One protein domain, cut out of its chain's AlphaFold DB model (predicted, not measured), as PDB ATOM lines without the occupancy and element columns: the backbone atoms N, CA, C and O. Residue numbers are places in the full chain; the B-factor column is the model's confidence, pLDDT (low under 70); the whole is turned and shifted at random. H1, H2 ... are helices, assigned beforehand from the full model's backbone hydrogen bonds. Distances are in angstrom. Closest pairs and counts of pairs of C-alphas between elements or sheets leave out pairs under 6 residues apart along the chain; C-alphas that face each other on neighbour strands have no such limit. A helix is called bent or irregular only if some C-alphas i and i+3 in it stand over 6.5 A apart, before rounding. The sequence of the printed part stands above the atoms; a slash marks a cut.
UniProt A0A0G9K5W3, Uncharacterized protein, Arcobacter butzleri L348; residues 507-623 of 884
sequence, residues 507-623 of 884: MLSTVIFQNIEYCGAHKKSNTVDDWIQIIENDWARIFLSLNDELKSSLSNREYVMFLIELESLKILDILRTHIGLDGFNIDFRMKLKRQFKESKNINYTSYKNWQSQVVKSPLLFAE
ATOM      1  N   MET A 507      57.676  -5.904   2.792       96.12
ATOM      2  CA  MET A 507      58.145  -6.263   1.454       96.12
ATOM      3  C   MET A 507      58.798  -7.651   1.445       96.12
ATOM      4  O   MET A 507      58.480  -8.480   0.590       96.12
ATOM      5  N   LEU A 508      59.670  -7.934   2.419       96.56
ATOM      6  CA  LEU A 508      60.292  -9.251   2.578       96.56
ATOM      7  C   LEU A 508      59.234 -10.351   2.776       96.56
ATOM      8  O   LEU A 508      59.290 -11.392   2.118       96.56
ATOM      9  N   SER A 509      58.252 -10.106   3.645       97.75
ATOM     10  CA  SER A 509      57.187 -11.060   3.964       97.75
ATOM     11  C   SER A 509      56.287 -11.326   2.763       97.75
ATOM     12  O   SER A 509      56.032 -12.485   2.445       97.75
ATOM     13  N   THR A 510      55.870 -10.281   2.040       97.94
ATOM     14  CA  THR A 510      55.092 -10.391   0.797       97.94
ATOM     15  C   THR A 510      55.795 -11.295  -0.209       97.94
ATOM     16  O   THR A 510      55.190 -12.240  -0.724       97.94
ATOM     17  N   VAL A 511      57.091 -11.069  -0.451       96.69
ATOM     18  CA  VAL A 511      57.854 -11.850  -1.432       96.69
ATOM     19  C   VAL A 511      58.051 -13.306  -0.992       96.69
ATOM     20  O   VAL A 511      57.897 -14.215  -1.816       96.69
ATOM     21  N   ILE A 512      58.337 -13.559   0.290       97.94
ATOM     22  CA  ILE A 512      58.464 -14.929   0.815       97.94
ATOM     23  C   ILE A 512      57.117 -15.658   0.755       97.94
ATOM     24  O   ILE A 512      57.060 -16.782   0.258       97.94
ATOM     25  N   PHE A 513      56.019 -15.034   1.187       98.06
ATOM     26  CA  PHE A 513      54.685 -15.645   1.142       98.06
ATOM     27  C   PHE A 513      54.249 -15.971  -0.287       98.06
ATOM     28  O   PHE A 513      53.682 -17.039  -0.529       98.06
ATOM     29  N   GLN A 514      54.568 -15.103  -1.250       97.00
ATOM     30  CA  GLN A 514      54.296 -15.342  -2.666       97.00
ATOM     31  C   GLN A 514      55.084 -16.537  -3.234       97.00
ATOM     32  O   GLN A 514      54.631 -17.176  -4.181       97.00
ATOM     33  N   ASN A 515      56.248 -16.860  -2.661       96.56
ATOM     34  CA  ASN A 515      57.136 -17.933  -3.119       96.56
ATOM     35  C   ASN A 515      57.270 -19.081  -2.100       96.56
ATOM     36  O   ASN A 515      58.226 -19.857  -2.163       96.56
ATOM     37  N   ILE A 516      56.300 -19.229  -1.188       96.38
ATOM     38  CA  ILE A 516      56.366 -20.190  -0.075       96.38
ATOM     39  C   ILE A 516      56.564 -21.638  -0.546       96.38
ATOM     40  O   ILE A 516      57.254 -22.413   0.106       96.38
ATOM     41  N   GLU A 517      56.040 -22.003  -1.721       93.62
ATOM     42  CA  GLU A 517      56.182 -23.352  -2.289       93.62
ATOM     43  C   GLU A 517      57.628 -23.730  -2.649       93.62
ATOM     44  O   GLU A 517      57.952 -24.916  -2.764       93.62
ATOM     45  N   TYR A 518      58.494 -22.731  -2.844       94.31
ATOM     46  CA  TYR A 518      59.904 -22.913  -3.181       94.31
ATOM     47  C   TYR A 518      60.812 -22.924  -1.949       94.31
ATOM     48  O   TYR A 518      61.956 -23.371  -2.061       94.31
ATOM     49  N   CYS A 519      60.306 -22.479  -0.795       95.19
ATOM     50  CA  CYS A 519      61.029 -22.490   0.473       95.19
ATOM     51  C   CYS A 519      61.406 -23.931   0.856       95.19
ATOM     52  O   CYS A 519      60.575 -24.842   0.755       95.19
ATOM     53  N   GLY A 520      62.682 -24.147   1.185       90.56
ATOM     54  CA  GLY A 520      63.273 -25.463   1.470       90.56
ATOM     55  C   GLY A 520      63.495 -26.375   0.247       90.56
ATOM     56  O   GLY A 520      64.059 -27.465   0.364       90.56
ATOM     57  N   ALA A 521      63.070 -25.960  -0.957       88.50
ATOM     58  CA  ALA A 521      63.204 -26.718  -2.209       88.50
ATOM     59  C   ALA A 521      62.759 -28.202  -2.100       88.50
ATOM     60  O   ALA A 521      63.456 -29.149  -2.514       88.50
ATOM     61  N   HIS A 522      61.565 -28.404  -1.537       89.69
ATOM     62  CA  HIS A 522      60.946 -29.716  -1.324       89.69
ATOM     63  C   HIS A 522      60.541 -30.415  -2.627       89.69
ATOM     64  O   HIS A 522      60.271 -29.789  -3.657       89.69
ATOM     65  N   LYS A 523      60.514 -31.754  -2.611       84.88
ATOM     66  CA  LYS A 523      60.135 -32.559  -3.783       84.88
ATOM     67  C   LYS A 523      58.623 -32.770  -3.808       84.88
ATOM     68  O   LYS A 523      58.022 -33.157  -2.815       84.88
ATOM     69  N   LYS A 524      58.014 -32.649  -4.992       82.12
ATOM     70  CA  LYS A 524      56.580 -32.943  -5.190       82.12
ATOM     71  C   LYS A 524      56.214 -34.410  -4.898       82.12
ATOM     72  O   LYS A 524      55.063 -34.696  -4.604       82.12
ATOM     73  N   SER A 525      57.187 -35.322  -4.966       84.88
ATOM     74  CA  SER A 525      57.025 -36.767  -4.749       84.88
ATOM     75  C   SER A 525      57.142 -37.215  -3.284       84.88
ATOM     76  O   SER A 525      57.259 -38.412  -3.042       84.88
ATOM     77  N   ASN A 526      57.190 -36.284  -2.329       89.81
ATOM     78  CA  ASN A 526      57.311 -36.587  -0.902       89.81
ATOM     79  C   ASN A 526      56.101 -37.380  -0.372       89.81
ATOM     80  O   ASN A 526      54.980 -37.244  -0.876       89.81
ATOM     81  N   THR A 527      56.337 -38.221   0.637       92.50
ATOM     82  CA  THR A 527      55.292 -39.028   1.279       92.50
ATOM     83  C   THR A 527      54.371 -38.163   2.143       92.50
ATOM     84  O   THR A 527      54.605 -36.969   2.328       92.50
ATOM     85  N   VAL A 528      53.283 -38.746   2.658       90.19
ATOM     86  CA  VAL A 528      52.372 -38.016   3.557       90.19
ATOM     87  C   VAL A 528      53.130 -37.554   4.807       90.19
ATOM     88  O   VAL A 528      53.044 -36.378   5.144       90.19
ATOM     89  N   ASP A 529      53.926 -38.434   5.420       91.81
ATOM     90  CA  ASP A 529      54.689 -38.124   6.634       91.81
ATOM     91  C   ASP A 529      55.726 -37.018   6.383       91.81
ATOM     92  O   ASP A 529      55.829 -36.081   7.176       91.81
ATOM     93  N   ASP A 530      56.419 -37.058   5.239       92.88
ATOM     94  CA  ASP A 530      57.344 -35.992   4.830       92.88
ATOM     95  C   ASP A 530      56.617 -34.645   4.706       92.88
ATOM     96  O   ASP A 530      57.078 -33.627   5.218       92.88
ATOM     97  N   TRP A 531      55.454 -34.624   4.045       94.19
ATOM     98  CA  TRP A 531      54.666 -33.402   3.876       94.19
ATOM     99  C   TRP A 531      54.126 -32.855   5.196       94.19
ATOM    100  O   TRP A 531      54.063 -31.636   5.348       94.19
ATOM    101  N   ILE A 532      53.774 -33.718   6.155       93.56
ATOM    102  CA  ILE A 532      53.418 -33.284   7.511       93.56
ATOM    103  C   ILE A 532      54.584 -32.516   8.137       93.56
ATOM    104  O   ILE A 532      54.374 -31.403   8.619       93.56
ATOM    105  N   GLN A 533      55.796 -33.078   8.097       93.62
ATOM    106  CA  GLN A 533      56.983 -32.437   8.669       93.62
ATOM    107  C   GLN A 533      57.310 -31.119   7.965       93.62
ATOM    108  O   GLN A 533      57.587 -30.125   8.628       93.62
ATOM    109  N   ILE A 534      57.219 -31.084   6.635       94.44
ATOM    110  CA  ILE A 534      57.477 -29.879   5.838       94.44
ATOM    111  C   ILE A 534      56.479 -28.774   6.170       94.44
ATOM    112  O   ILE A 534      56.861 -27.641   6.441       94.44
ATOM    113  N   ILE A 535      55.183 -29.073   6.164       95.44
ATOM    114  CA  ILE A 535      54.176 -28.045   6.430       95.44
ATOM    115  C   ILE A 535      54.287 -27.549   7.874       95.44
ATOM    116  O   ILE A 535      54.201 -26.346   8.091       95.44
ATOM    117  N   GLU A 536      54.490 -28.442   8.845       95.06
ATOM    118  CA  GLU A 536      54.547 -28.072  10.262       95.06
ATOM    119  C   GLU A 536      55.821 -27.307  10.633       95.06
ATOM    120  O   GLU A 536      55.748 -26.253  11.270       95.06
ATOM    121  N   ASN A 537      56.987 -27.830  10.253       94.56
ATOM    122  CA  ASN A 537      58.272 -27.305  10.715       94.56
ATOM    123  C   ASN A 537      58.872 -26.275   9.766       94.56
ATOM    124  O   ASN A 537      59.749 -25.522  10.186       94.56
ATOM    125  N   ASP A 538      58.402 -26.234   8.519       94.56
ATOM    126  CA  ASP A 538      58.927 -25.345   7.497       94.56
ATOM    127  C   ASP A 538      57.897 -24.276   7.108       94.56
ATOM    128  O   ASP A 538      57.916 -23.176   7.652       94.56
ATOM    129  N   TRP A 539      56.928 -24.587   6.244       97.06
ATOM    130  CA  TRP A 539      56.070 -23.556   5.642       97.06
ATOM    131  C   TRP A 539      55.160 -22.825   6.639       97.06
ATOM    132  O   TRP A 539      55.067 -21.598   6.589       97.06
ATOM    133  N   ALA A 540      54.491 -23.540   7.554       97.38
ATOM    134  CA  ALA A 540      53.667 -22.899   8.581       97.38
ATOM    135  C   ALA A 540      54.530 -22.112   9.572       97.38
ATOM    136  O   ALA A 540      54.139 -21.026   9.991       97.38
ATOM    137  N   ARG A 541      55.719 -22.627   9.906       97.31
ATOM    138  CA  ARG A 541      56.662 -21.951  10.799       97.31
ATOM    139  C   ARG A 541      57.214 -20.666  10.181       97.31
ATOM    140  O   ARG A 541      57.171 -19.638  10.845       97.31
ATOM    141  N   ILE A 542      57.637 -20.690   8.911       98.38
ATOM    142  CA  ILE A 542      58.042 -19.493   8.149       98.38
ATOM    143  C   ILE A 542      56.934 -18.445   8.199       98.38
ATOM    144  O   ILE A 542      57.190 -17.286   8.524       98.38
ATOM    145  N   PHE A 543      55.703 -18.862   7.883       98.31
ATOM    146  CA  PHE A 543      54.560 -17.963   7.885       98.31
ATOM    147  C   PHE A 543      54.352 -17.315   9.255       98.31
ATOM    148  O   PHE A 543      54.257 -16.095   9.337       98.31
ATOM    149  N   LEU A 544      54.288 -18.122  10.318       98.00
ATOM    150  CA  LEU A 544      54.020 -17.624  11.664       98.00
ATOM    151  C   LEU A 544      55.130 -16.696  12.149       98.00
ATOM    152  O   LEU A 544      54.816 -15.616  12.629       98.00
ATOM    153  N   SER A 545      56.403 -17.048  11.947       97.62
ATOM    154  CA  SER A 545      57.527 -16.198  12.350       97.62
ATOM    155  C   SER A 545      57.475 -14.816  11.697       97.62
ATOM    156  O   SER A 545      57.598 -13.813  12.389       97.62
ATOM    157  N   LEU A 546      57.236 -14.744  10.384       98.06
ATOM    158  CA  LEU A 546      57.106 -13.458   9.689       98.06
ATOM    159  C   LEU A 546      55.851 -12.696  10.128       98.06
ATOM    160  O   LEU A 546      55.897 -11.494  10.364       98.06
ATOM    161  N   ASN A 547      54.720 -13.393  10.238       97.44
ATOM    162  CA  ASN A 547      53.445 -12.780  10.585       97.44
ATOM    163  C   ASN A 547      53.416 -12.242  12.024       97.44
ATOM    164  O   ASN A 547      52.814 -11.199  12.269       97.44
ATOM    165  N   ASP A 548      54.032 -12.946  12.969       96.75
ATOM    166  CA  ASP A 548      54.095 -12.527  14.367       96.75
ATOM    167  C   ASP A 548      55.062 -11.350  14.540       96.75
ATOM    168  O   ASP A 548      54.717 -10.385  15.224       96.75
ATOM    169  N   GLU A 549      56.202 -11.363  13.839       97.00
ATOM    170  CA  GLU A 549      57.114 -10.217  13.802       97.00
ATOM    171  C   GLU A 549      56.408  -8.980  13.222       97.00
ATOM    172  O   GLU A 549      56.417  -7.924  13.851       97.00
ATOM    173  N   LEU A 550      55.685  -9.123  12.103       97.06
ATOM    174  CA  LEU A 550      54.889  -8.042  11.506       97.06
ATOM    175  C   LEU A 550      53.837  -7.482  12.465       97.06
ATOM    176  O   LEU A 550      53.697  -6.270  12.588       97.06
ATOM    177  N   LYS A 551      53.097  -8.351  13.161       94.94
ATOM    178  CA  LYS A 551      52.119  -7.913  14.168       94.94
ATOM    179  C   LYS A 551      52.761  -7.141  15.314       94.94
ATOM    180  O   LYS A 551      52.100  -6.297  15.906       94.94
ATOM    181  N   SER A 552      54.002  -7.474  15.661       94.50
ATOM    182  CA  SER A 552      54.733  -6.793  16.727       94.50
ATOM    183  C   SER A 552      55.359  -5.474  16.269       94.50
ATOM    184  O   SER A 552      55.469  -4.547  17.070       94.50
ATOM    185  N   SER A 553      55.747  -5.375  14.993       93.00
ATOM    186  CA  SER A 553      56.437  -4.208  14.439       93.00
ATOM    187  C   SER A 553      55.495  -3.144  13.878       93.00
ATOM    188  O   SER A 553      55.875  -1.979  13.810       93.00
ATOM    189  N   LEU A 554      54.296  -3.535  13.440       95.62
ATOM    190  CA  LEU A 554      53.312  -2.652  12.816       95.62
ATOM    191  C   LEU A 554      52.226  -2.231  13.804       95.62
ATOM    192  O   LEU A 554      51.823  -2.997  14.680       95.62
ATOM    193  N   SER A 555      51.672  -1.034  13.613       94.88
ATOM    194  CA  SER A 555      50.396  -0.687  14.238       94.88
ATOM    195  C   SER A 555      49.271  -1.594  13.719       94.88
ATOM    196  O   SER A 555      49.350  -2.145  12.616       94.88
ATOM    197  N   ASN A 556      48.171  -1.715  14.472       93.38
ATOM    198  CA  ASN A 556      47.025  -2.523  14.042       93.38
ATOM    199  C   ASN A 556      46.506  -2.102  12.649       93.38
ATOM    200  O   ASN A 556      46.223  -2.954  11.808       93.38
ATOM    201  N   ARG A 557      46.482  -0.790  12.364       91.88
ATOM    202  CA  ARG A 557      46.067  -0.244  11.063       91.88
ATOM    203  C   ARG A 557      47.001  -0.669   9.934       91.88
ATOM    204  O   ARG A 557      46.524  -1.092   8.884       91.88
ATOM    205  N   GLU A 558      48.311  -0.567  10.140       94.56
ATOM    206  CA  GLU A 558      49.316  -0.972   9.148       94.56
ATOM    207  C   GLU A 558      49.272  -2.480   8.894       94.56
ATOM    208  O   GLU A 558      49.288  -2.906   7.742       94.56
ATOM    209  N   TYR A 559      49.113  -3.294   9.942       96.44
ATOM    210  CA  TYR A 559      48.971  -4.742   9.796       96.44
ATOM    211  C   TYR A 559      47.705  -5.124   9.015       96.44
ATOM    212  O   TYR A 559      47.758  -5.957   8.111       96.44
ATOM    213  N   VAL A 560      46.563  -4.491   9.303       92.75
ATOM    214  CA  VAL A 560      45.317  -4.707   8.546       92.75
ATOM    215  C   VAL A 560      45.481  -4.296   7.082       92.75
ATOM    216  O   VAL A 560      45.053  -5.031   6.193       92.75
ATOM    217  N   MET A 561      46.140  -3.165   6.815       91.56
ATOM    218  CA  MET A 561      46.451  -2.721   5.453       91.56
ATOM    219  C   MET A 561      47.343  -3.712   4.710       91.56
ATOM    220  O   MET A 561      47.054  -4.048   3.563       91.56
ATOM    221  N   PHE A 562      48.363  -4.245   5.376       95.94
ATOM    222  CA  PHE A 562      49.208  -5.301   4.832       95.94
ATOM    223  C   PHE A 562      48.390  -6.556   4.479       95.94
ATOM    224  O   PHE A 562      48.534  -7.107   3.391       95.94
ATOM    225  N   LEU A 563      47.463  -6.992   5.340       95.00
ATOM    226  CA  LEU A 563      46.589  -8.135   5.036       95.00
ATOM    227  C   LEU A 563      45.661  -7.881   3.835       95.00
ATOM    228  O   LEU A 563      45.435  -8.794   3.037       95.00
ATOM    229  N   ILE A 564      45.138  -6.660   3.697       91.12
ATOM    230  CA  ILE A 564      44.341  -6.236   2.536       91.12
ATOM    231  C   ILE A 564      45.192  -6.265   1.260       91.12
ATOM    232  O   ILE A 564      44.732  -6.722   0.212       91.12
ATOM    233  N   GLU A 565      46.448  -5.832   1.341       92.62
ATOM    234  CA  GLU A 565      47.385  -5.921   0.224       92.62
ATOM    235  C   GLU A 565      47.628  -7.384  -0.179       92.62
ATOM    236  O   GLU A 565      47.481  -7.724  -1.356       92.62
ATOM    237  N   LEU A 566      47.882  -8.283   0.782       94.94
ATOM    238  CA  LEU A 566      48.032  -9.719   0.514       94.94
ATOM    239  C   LEU A 566      46.785 -10.338  -0.139       94.94
ATOM    240  O   LEU A 566      46.916 -11.222  -0.994       94.94
ATOM    241  N   GLU A 567      45.586  -9.903   0.263       91.19
ATOM    242  CA  GLU A 567      44.320 -10.298  -0.365       91.19
ATOM    243  C   GLU A 567      44.281  -9.840  -1.831       91.19
ATOM    244  O   GLU A 567      44.048 -10.658  -2.726       91.19
ATOM    245  N   SER A 568      44.602  -8.569  -2.093       88.38
ATOM    246  CA  SER A 568      44.602  -7.988  -3.443       88.38
ATOM    247  C   SER A 568      45.604  -8.662  -4.393       88.38
ATOM    248  O   SER A 568      45.302  -8.895  -5.566       88.38
ATOM    249  N   LEU A 569      46.766  -9.066  -3.868       92.50
ATOM    250  CA  LEU A 569      47.823  -9.765  -4.603       92.50
ATOM    251  C   LEU A 569      47.573 -11.277  -4.731       92.50
ATOM    252  O   LEU A 569      48.393 -11.991  -5.311       92.50
ATOM    253  N   LYS A 570      46.454 -11.786  -4.195       94.06
ATOM    254  CA  LYS A 570      46.106 -13.219  -4.132       94.06
ATOM    255  C   LYS A 570      47.139 -14.077  -3.394       94.06
ATOM    256  O   LYS A 570      47.188 -15.295  -3.566       94.06
ATOM    257  N   ILE A 571      47.945 -13.477  -2.523       96.50
ATOM    258  CA  ILE A 571      48.947 -14.205  -1.736       96.50
ATOM    259  C   ILE A 571      48.259 -15.080  -0.681       96.50
ATOM    260  O   ILE A 571      48.701 -16.199  -0.420       96.50
ATOM    261  N   LEU A 572      47.114 -14.644  -0.147       95.00
ATOM    262  CA  LEU A 572      46.299 -15.470   0.754       95.00
ATOM    263  C   LEU A 572      45.849 -16.789   0.093       95.00
ATOM    264  O   LEU A 572      45.808 -17.830   0.756       95.00
ATOM    265  N   ASP A 573      45.576 -16.774  -1.217       94.94
ATOM    266  CA  ASP A 573      45.242 -17.977  -1.987       94.94
ATOM    267  C   ASP A 573      46.445 -18.910  -2.149       94.94
ATOM    268  O   ASP A 573      46.289 -20.130  -2.041       94.94
ATOM    269  N   ILE A 574      47.646 -18.361  -2.349       96.31
ATOM    270  CA  ILE A 574      48.901 -19.125  -2.410       96.31
ATOM    271  C   ILE A 574      49.145 -19.828  -1.069       96.31
ATOM    272  O   ILE A 574      49.298 -21.051  -1.022       96.31
ATOM    273  N   LEU A 575      49.077 -19.091   0.045       97.19
ATOM    274  CA  LEU A 575      49.235 -19.659   1.388       97.19
ATOM    275  C   LEU A 575      48.200 -20.762   1.651       97.19
ATOM    276  O   LEU A 575      48.530 -21.832   2.165       97.19
ATOM    277  N   ARG A 576      46.946 -20.548   1.241       95.44
ATOM    278  CA  ARG A 576      45.878 -21.549   1.350       95.44
ATOM    279  C   ARG A 576      46.144 -22.793   0.494       95.44
ATOM    280  O   ARG A 576      45.847 -23.906   0.931       95.44
ATOM    281  N   THR A 577      46.696 -22.611  -0.699       94.94
ATOM    282  CA  THR A 577      47.042 -23.693  -1.625       94.94
ATOM    283  C   THR A 577      48.110 -24.598  -1.019       94.94
ATOM    284  O   THR A 577      47.933 -25.816  -0.991       94.94
ATOM    285  N   HIS A 578      49.171 -24.014  -0.465       94.38
ATOM    286  CA  HIS A 578      50.327 -24.772   0.013       94.38
ATOM    287  C   HIS A 578      50.213 -25.170   1.489       94.38
ATOM    288  O   HIS A 578      50.227 -26.358   1.803       94.38
ATOM    289  N   ILE A 579      50.013 -24.208   2.394       95.56
ATOM    290  CA  ILE A 579      49.892 -24.460   3.839       95.56
ATOM    291  C   ILE A 579      48.476 -24.943   4.179       95.56
ATOM    292  O   ILE A 579      48.298 -25.912   4.910       95.56
ATOM    293  N   GLY A 580      47.437 -24.325   3.607       92.94
ATOM    294  CA  GLY A 580      46.027 -24.690   3.845       92.94
ATOM    295  C   GLY A 580      45.566 -26.017   3.215       92.94
ATOM    296  O   GLY A 580      44.442 -26.475   3.480       92.94
ATOM    297  N   LEU A 581      46.454 -26.668   2.457       93.94
ATOM    298  CA  LEU A 581      46.290 -27.947   1.765       93.94
ATOM    299  C   LEU A 581      45.350 -27.938   0.548       93.94
ATOM    300  O   LEU A 581      44.942 -29.013   0.107       93.94
ATOM    301  N   ASP A 582      44.959 -26.777   0.017       92.19
ATOM    302  CA  ASP A 582      44.027 -26.714  -1.122       92.19
ATOM    303  C   ASP A 582      44.655 -27.170  -2.452       92.19
ATOM    304  O   ASP A 582      43.930 -27.614  -3.337       92.19
ATOM    305  N   GLY A 583      45.985 -27.134  -2.576       89.62
ATOM    306  CA  GLY A 583      46.718 -27.574  -3.767       89.62
ATOM    307  C   GLY A 583      46.960 -29.082  -3.859       89.62
ATOM    308  O   GLY A 583      47.416 -29.568  -4.894       89.62
ATOM    309  N   PHE A 584      46.663 -29.842  -2.801       92.12
ATOM    310  CA  PHE A 584      46.777 -31.301  -2.815       92.12
ATOM    311  C   PHE A 584      45.491 -31.937  -3.342       92.12
ATOM    312  O   PHE A 584      44.386 -31.464  -3.069       92.12
ATOM    313  N   ASN A 585      45.622 -33.063  -4.050       92.88
ATOM    314  CA  ASN A 585      44.455 -33.840  -4.467       92.88
ATOM    315  C   ASN A 585      43.627 -34.297  -3.247       92.88
ATOM    316  O   ASN A 585      44.144 -34.406  -2.134       92.88
ATOM    317  N   ILE A 586      42.336 -34.560  -3.460       94.00
ATOM    318  CA  ILE A 586      41.366 -34.788  -2.379       94.00
ATOM    319  C   ILE A 586      41.788 -35.952  -1.470       94.00
ATOM    320  O   ILE A 586      41.797 -35.792  -0.248       94.00
ATOM    321  N   ASP A 587      42.200 -37.085  -2.037       92.88
ATOM    322  CA  ASP A 587      42.567 -38.273  -1.258       92.88
ATOM    323  C   ASP A 587      43.811 -38.036  -0.397       92.88
ATOM    324  O   ASP A 587      43.842 -38.373   0.790       92.88
ATOM    325  N   PHE A 588      44.840 -37.416  -0.977       92.75
ATOM    326  CA  PHE A 588      46.079 -37.087  -0.280       92.75
ATOM    327  C   PHE A 588      45.834 -36.040   0.808       92.75
ATOM    328  O   PHE A 588      46.287 -36.187   1.944       92.75
ATOM    329  N   ARG A 589      45.023 -35.027   0.499       94.12
ATOM    330  CA  ARG A 589      44.599 -33.992   1.438       94.12
ATOM    331  C   ARG A 589      43.856 -34.572   2.641       94.12
ATOM    332  O   ARG A 589      44.081 -34.125   3.765       94.12
ATOM    333  N   MET A 590      42.968 -35.542   2.431       94.56
ATOM    334  CA  MET A 590      42.232 -36.185   3.524       94.56
ATOM    335  C   MET A 590      43.160 -36.991   4.440       94.56
ATOM    336  O   MET A 590      42.981 -36.953   5.660       94.56
ATOM    337  N   LYS A 591      44.188 -37.647   3.884       94.62
ATOM    338  CA  LYS A 591      45.233 -38.327   4.671       94.62
ATOM    339  C   LYS A 591      46.029 -37.340   5.526       94.62
ATOM    340  O   LYS A 591      46.125 -37.551   6.733       94.62
ATOM    341  N   LEU A 592      46.497 -36.239   4.929       93.25
ATOM    342  CA  LEU A 592      47.204 -35.172   5.647       93.25
ATOM    343  C   LEU A 592      46.348 -34.606   6.786       93.25
ATOM    344  O   LEU A 592      46.791 -34.555   7.928       93.25
ATOM    345  N   LYS A 593      45.088 -34.239   6.513       92.19
ATOM    346  CA  LYS A 593      44.169 -33.702   7.534       92.19
ATOM    347  C   LYS A 593      43.961 -34.659   8.706       92.19
ATOM    348  O   LYS A 593      43.880 -34.204   9.846       92.19
ATOM    349  N   ARG A 594      43.845 -35.963   8.434       91.62
ATOM    350  CA  ARG A 594      43.697 -36.976   9.484       91.62
ATOM    351  C   ARG A 594      44.938 -37.010  10.378       91.62
ATOM    352  O   ARG A 594      44.791 -36.888  11.588       91.62
ATOM    353  N   GLN A 595      46.129 -37.071   9.786       91.62
ATOM    354  CA  GLN A 595      47.382 -37.075  10.546       91.62
ATOM    355  C   GLN A 595      47.618 -35.767  11.312       91.62
ATOM    356  O   GLN A 595      47.960 -35.818  12.485       91.62
ATOM    357  N   PHE A 596      47.349 -34.594  10.726       92.19
ATOM    358  CA  PHE A 596      47.440 -33.316  11.453       92.19
ATOM    359  C   PHE A 596      46.561 -33.289  12.709       92.19
ATOM    360  O   PHE A 596      46.962 -32.745  13.738       92.19
ATOM    361  N   LYS A 597      45.368 -33.896  12.639       86.62
ATOM    362  CA  LYS A 597      44.450 -34.003  13.778       86.62
ATOM    363  C   LYS A 597      44.960 -34.972  14.853       86.62
ATOM    364  O   LYS A 597      44.717 -34.736  16.033       86.62
ATOM    365  N   GLU A 598      45.638 -36.044  14.455       86.56
ATOM    366  CA  GLU A 598      46.206 -37.056  15.356       86.56
ATOM    367  C   GLU A 598      47.490 -36.558  16.045       86.56
ATOM    368  O   GLU A 598      47.653 -36.756  17.249       86.56
ATOM    369  N   SER A 599      48.354 -35.845  15.317       81.06
ATOM    370  CA  SER A 599      49.692 -35.434  15.771       81.06
ATOM    371  C   SER A 599      49.743 -34.135  16.587       81.06
ATOM    372  O   SER A 599      50.808 -33.783  17.080       81.06
ATOM    373  N   LYS A 600      48.621 -33.414  16.763       79.69
ATOM    374  CA  LYS A 600      48.542 -32.127  17.503       79.69
ATOM    375  C   LYS A 600      49.584 -31.079  17.067       79.69
ATOM    376  O   LYS A 600      50.106 -30.328  17.886       79.69
ATOM    377  N   ASN A 601      49.846 -31.017  15.768       86.56
ATOM    378  CA  ASN A 601      50.773 -30.074  15.143       86.56
ATOM    379  C   ASN A 601      50.350 -28.615  15.413       86.56
ATOM    380  O   ASN A 601      49.230 -28.206  15.076       86.56
ATOM    381  N   ILE A 602      51.220 -27.854  16.074       91.25
ATOM    382  CA  ILE A 602      50.909 -26.551  16.672       91.25
ATOM    383  C   ILE A 602      50.927 -25.460  15.601       91.25
ATOM    384  O   ILE A 602      49.974 -24.684  15.513       91.25
ATOM    385  N   ASN A 603      51.955 -25.427  14.752       94.88
ATOM    386  CA  ASN A 603      52.136 -24.365  13.762       94.88
ATOM    387  C   ASN A 603      51.033 -24.415  12.705       94.88
ATOM    388  O   ASN A 603      50.385 -23.406  12.417       94.88
ATOM    389  N   TYR A 604      50.739 -25.605  12.179       95.31
ATOM    390  CA  TYR A 604      49.636 -25.803  11.247       95.31
ATOM    391  C   TYR A 604      48.297 -25.369  11.853       95.31
ATOM    392  O   TYR A 604      47.516 -24.671  11.203       95.31
ATOM    393  N   THR A 605      48.025 -25.738  13.108       94.31
ATOM    394  CA  THR A 605      46.769 -25.375  13.781       94.31
ATOM    395  C   THR A 605      46.654 -23.861  13.978       94.31
ATOM    396  O   THR A 605      45.608 -23.285  13.671       94.31
ATOM    397  N   SER A 606      47.727 -23.195  14.410       95.62
ATOM    398  CA  SER A 606      47.786 -21.735  14.544       95.62
ATOM    399  C   SER A 606      47.569 -21.028  13.206       95.62
ATOM    400  O   SER A 606      46.730 -20.126  13.115       95.62
ATOM    401  N   TYR A 607      48.223 -21.500  12.139       96.81
ATOM    402  CA  TYR A 607      47.979 -21.012  10.784       96.81
ATOM    403  C   TYR A 607      46.512 -21.193  10.374       96.81
ATOM    404  O   TYR A 607      45.894 -20.257   9.876       96.81
ATOM    405  N   LYS A 608      45.909 -22.368  10.604       95.38
ATOM    406  CA  LYS A 608      44.500 -22.628  10.260       95.38
ATOM    407  C   LYS A 608      43.537 -21.714  11.012       95.38
ATOM    408  O   LYS A 608      42.553 -21.271  10.417       95.38
ATOM    409  N   ASN A 609      43.819 -21.416  12.278       94.44
ATOM    410  CA  ASN A 609      43.029 -20.482  13.075       94.44
ATOM    411  C   ASN A 609      43.114 -19.063  12.505       94.44
ATOM    412  O   ASN A 609      42.072 -18.443  12.280       94.44
ATOM    413  N   TRP A 610      44.320 -18.583  12.195       96.25
ATOM    414  CA  TRP A 610      44.524 -17.297  11.522       96.25
ATOM    415  C   TRP A 610      43.823 -17.252  10.155       96.25
ATOM    416  O   TRP A 610      43.028 -16.351   9.880       96.25
ATOM    417  N   GLN A 611      44.016 -18.290   9.339       95.19
ATOM    418  CA  GLN A 611      43.433 -18.418   8.007       95.19
ATOM    419  C   GLN A 611      41.898 -18.350   8.055       95.19
ATOM    420  O   GLN A 611      41.270 -17.739   7.195       95.19
ATOM    421  N   SER A 612      41.278 -18.978   9.059       91.38
ATOM    422  CA  SER A 612      39.817 -19.003   9.206       91.38
ATOM    423  C   SER A 612      39.195 -17.622   9.432       91.38
ATOM    424  O   SER A 612      38.013 -17.429   9.132       91.38
ATOM    425  N   GLN A 613      39.983 -16.676   9.949       90.31
ATOM    426  CA  GLN A 613      39.580 -15.292  10.162       90.31
ATOM    427  C   GLN A 613      39.852 -14.473   8.901       90.31
ATOM    428  O   GLN A 613      38.912 -13.933   8.323       90.31
ATOM    429  N   VAL A 614      41.091 -14.482   8.393       89.62
ATOM    430  CA  VAL A 614      41.483 -13.627   7.256       89.62
ATOM    431  C   VAL A 614      40.680 -13.921   5.982       89.62
ATOM    432  O   VAL A 614      40.327 -13.001   5.259       89.62
ATOM    433  N   VAL A 615      40.301 -15.186   5.739       83.31
ATOM    434  CA  VAL A 615      39.486 -15.588   4.573       83.31
ATOM    435  C   VAL A 615      38.063 -15.025   4.630       83.31
ATOM    436  O   VAL A 615      37.418 -14.883   3.594       83.31
ATOM    437  N   LYS A 616      37.536 -14.738   5.825       81.75
ATOM    438  CA  LYS A 616      36.233 -14.070   5.952       81.75
ATOM    439  C   LYS A 616      36.373 -12.580   5.665       81.75
ATOM    440  O   LYS A 616      35.536 -12.029   4.956       81.75
ATOM    441  N   SER A 617      37.385 -11.950   6.259       84.50
ATOM    442  CA  SER A 617      37.817 -10.588   5.956       84.50
ATOM    443  C   SER A 617      39.128 -10.278   6.693       84.50
ATOM    444  O   SER A 617      39.227 -10.610   7.881       84.50
ATOM    445  N   PRO A 618      40.087  -9.569   6.067       89.25
ATOM    446  CA  PRO A 618      41.226  -8.971   6.769       89.25
ATOM    447  C   PRO A 618      40.822  -8.083   7.955       89.25
ATOM    448  O   PRO A 618      41.528  -8.030   8.959       89.25
ATOM    449  N   LEU A 619      39.646  -7.450   7.879       88.19
ATOM    450  CA  LEU A 619      39.127  -6.540   8.904       88.19
ATOM    451  C   LEU A 619      38.749  -7.236  10.220       88.19
ATOM    452  O   LEU A 619      38.557  -6.558  11.217       88.19
ATOM    453  N   LEU A 620      38.708  -8.573  10.275       87.94
ATOM    454  CA  LEU A 620      38.576  -9.297  11.549       87.94
ATOM    455  C   LEU A 620      39.790  -9.130  12.473       87.94
ATOM    456  O   LEU A 620      39.700  -9.459  13.651       87.94
ATOM    457  N   PHE A 621      40.914  -8.646  11.941       89.88
ATOM    458  CA  PHE A 621      42.088  -8.283  12.728       89.88
ATOM    459  C   PHE A 621      42.115  -6.797  13.109       89.88
ATOM    460  O   PHE A 621      43.047  -6.386  13.798       89.88
ATOM    461  N   ALA A 622      41.135  -6.004  12.665       89.62
ATOM    462  CA  ALA A 622      41.079  -4.576  12.939       89.62
ATOM    463  C   ALA A 622      40.496  -4.288  14.325       89.62
ATOM    464  O   ALA A 622      39.504  -4.886  14.737       89.62
ATOM    465  N   GLU A 623      41.107  -3.340  15.025       89.56
ATOM    466  CA  GLU A 623      40.557  -2.749  16.240       89.56
ATOM    467  C   GLU A 623      39.343  -1.855  15.926       89.56
ATOM    468  O   GLU A 623      39.189  -1.326  14.820       89.56
TER     469      GLU A 623
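This is residues 507 to 623 of the 884 residues of an uncharacterized protein of Arcobacter butzleri L348 (UniProt A0A0G9K5W3). A long helix, H3, bent but running nearly straight, lies lengthwise in an elongated body; H6 packs across one of its ends, and H7 packs on it beside the bend and slants away. H5 packs with H1 and H2, while H4 lies near the other end of H3, with short H8 packed on it. The printed part has 117 residues, with eight named helices, H1 to H8 in chain order, and no named strand: all helix. It is compact, with a radius of gyration of the C-alphas of 14.2 A, and spans 41 by 26 by 22 A.

H3, residues 528 to 553, was assigned as one helix by its hydrogen bonds but is bent, with C-alphas 537 and 540 6.7 A apart; its arms are H3a, 528 to 537, 14.2 A, and H3b, 540 to 553, 19.8 A. C-alpha 528 is at (52.372, -38.016, 3.557). H1 is 507 to 514; H2, 516 to 521, is irregular, with C-alphas 517 and 520 8.3 A apart. H4 is 556 to 568, 18.5 A; H5, 571 to 578; H6, 586 to 599, 20.0 A; H7, 602 to 614, 18.6 A; H8, 618 to 621, ends at C-alpha (42.088, -8.283, 12.728).

H3 is the hub. H3a touches H6 at a steep tilt of 59 degrees, closest C-alphas Val 528 and Leu 592, 6.3 A. H3b touches H7, closest Ala 540 and Asn 603, 5.6 A. H1 touches H5, closest Gln 514 and Ile 571, 5.5 A. H2 touches H5, closest Glu 517 and His 578, 6.4 A. H4 touches H8, closest Leu 563 and Pro 618, 5.7 A. Every O i to N i+4 pair is within hydrogen-bond range in H1, H3a, H3b, H4, H5 and H6, but 8 of 9 in H7 and 0 of 2 in H2, where 2 of 3 O i to N i+3 pairs are; H8 is too short for such a pair.

The farthest C-alphas, Ser 525 and Glu 623, are 43.2 A apart. The printed part has no cut and no long link; no printed residue is under 70 in pLDDT.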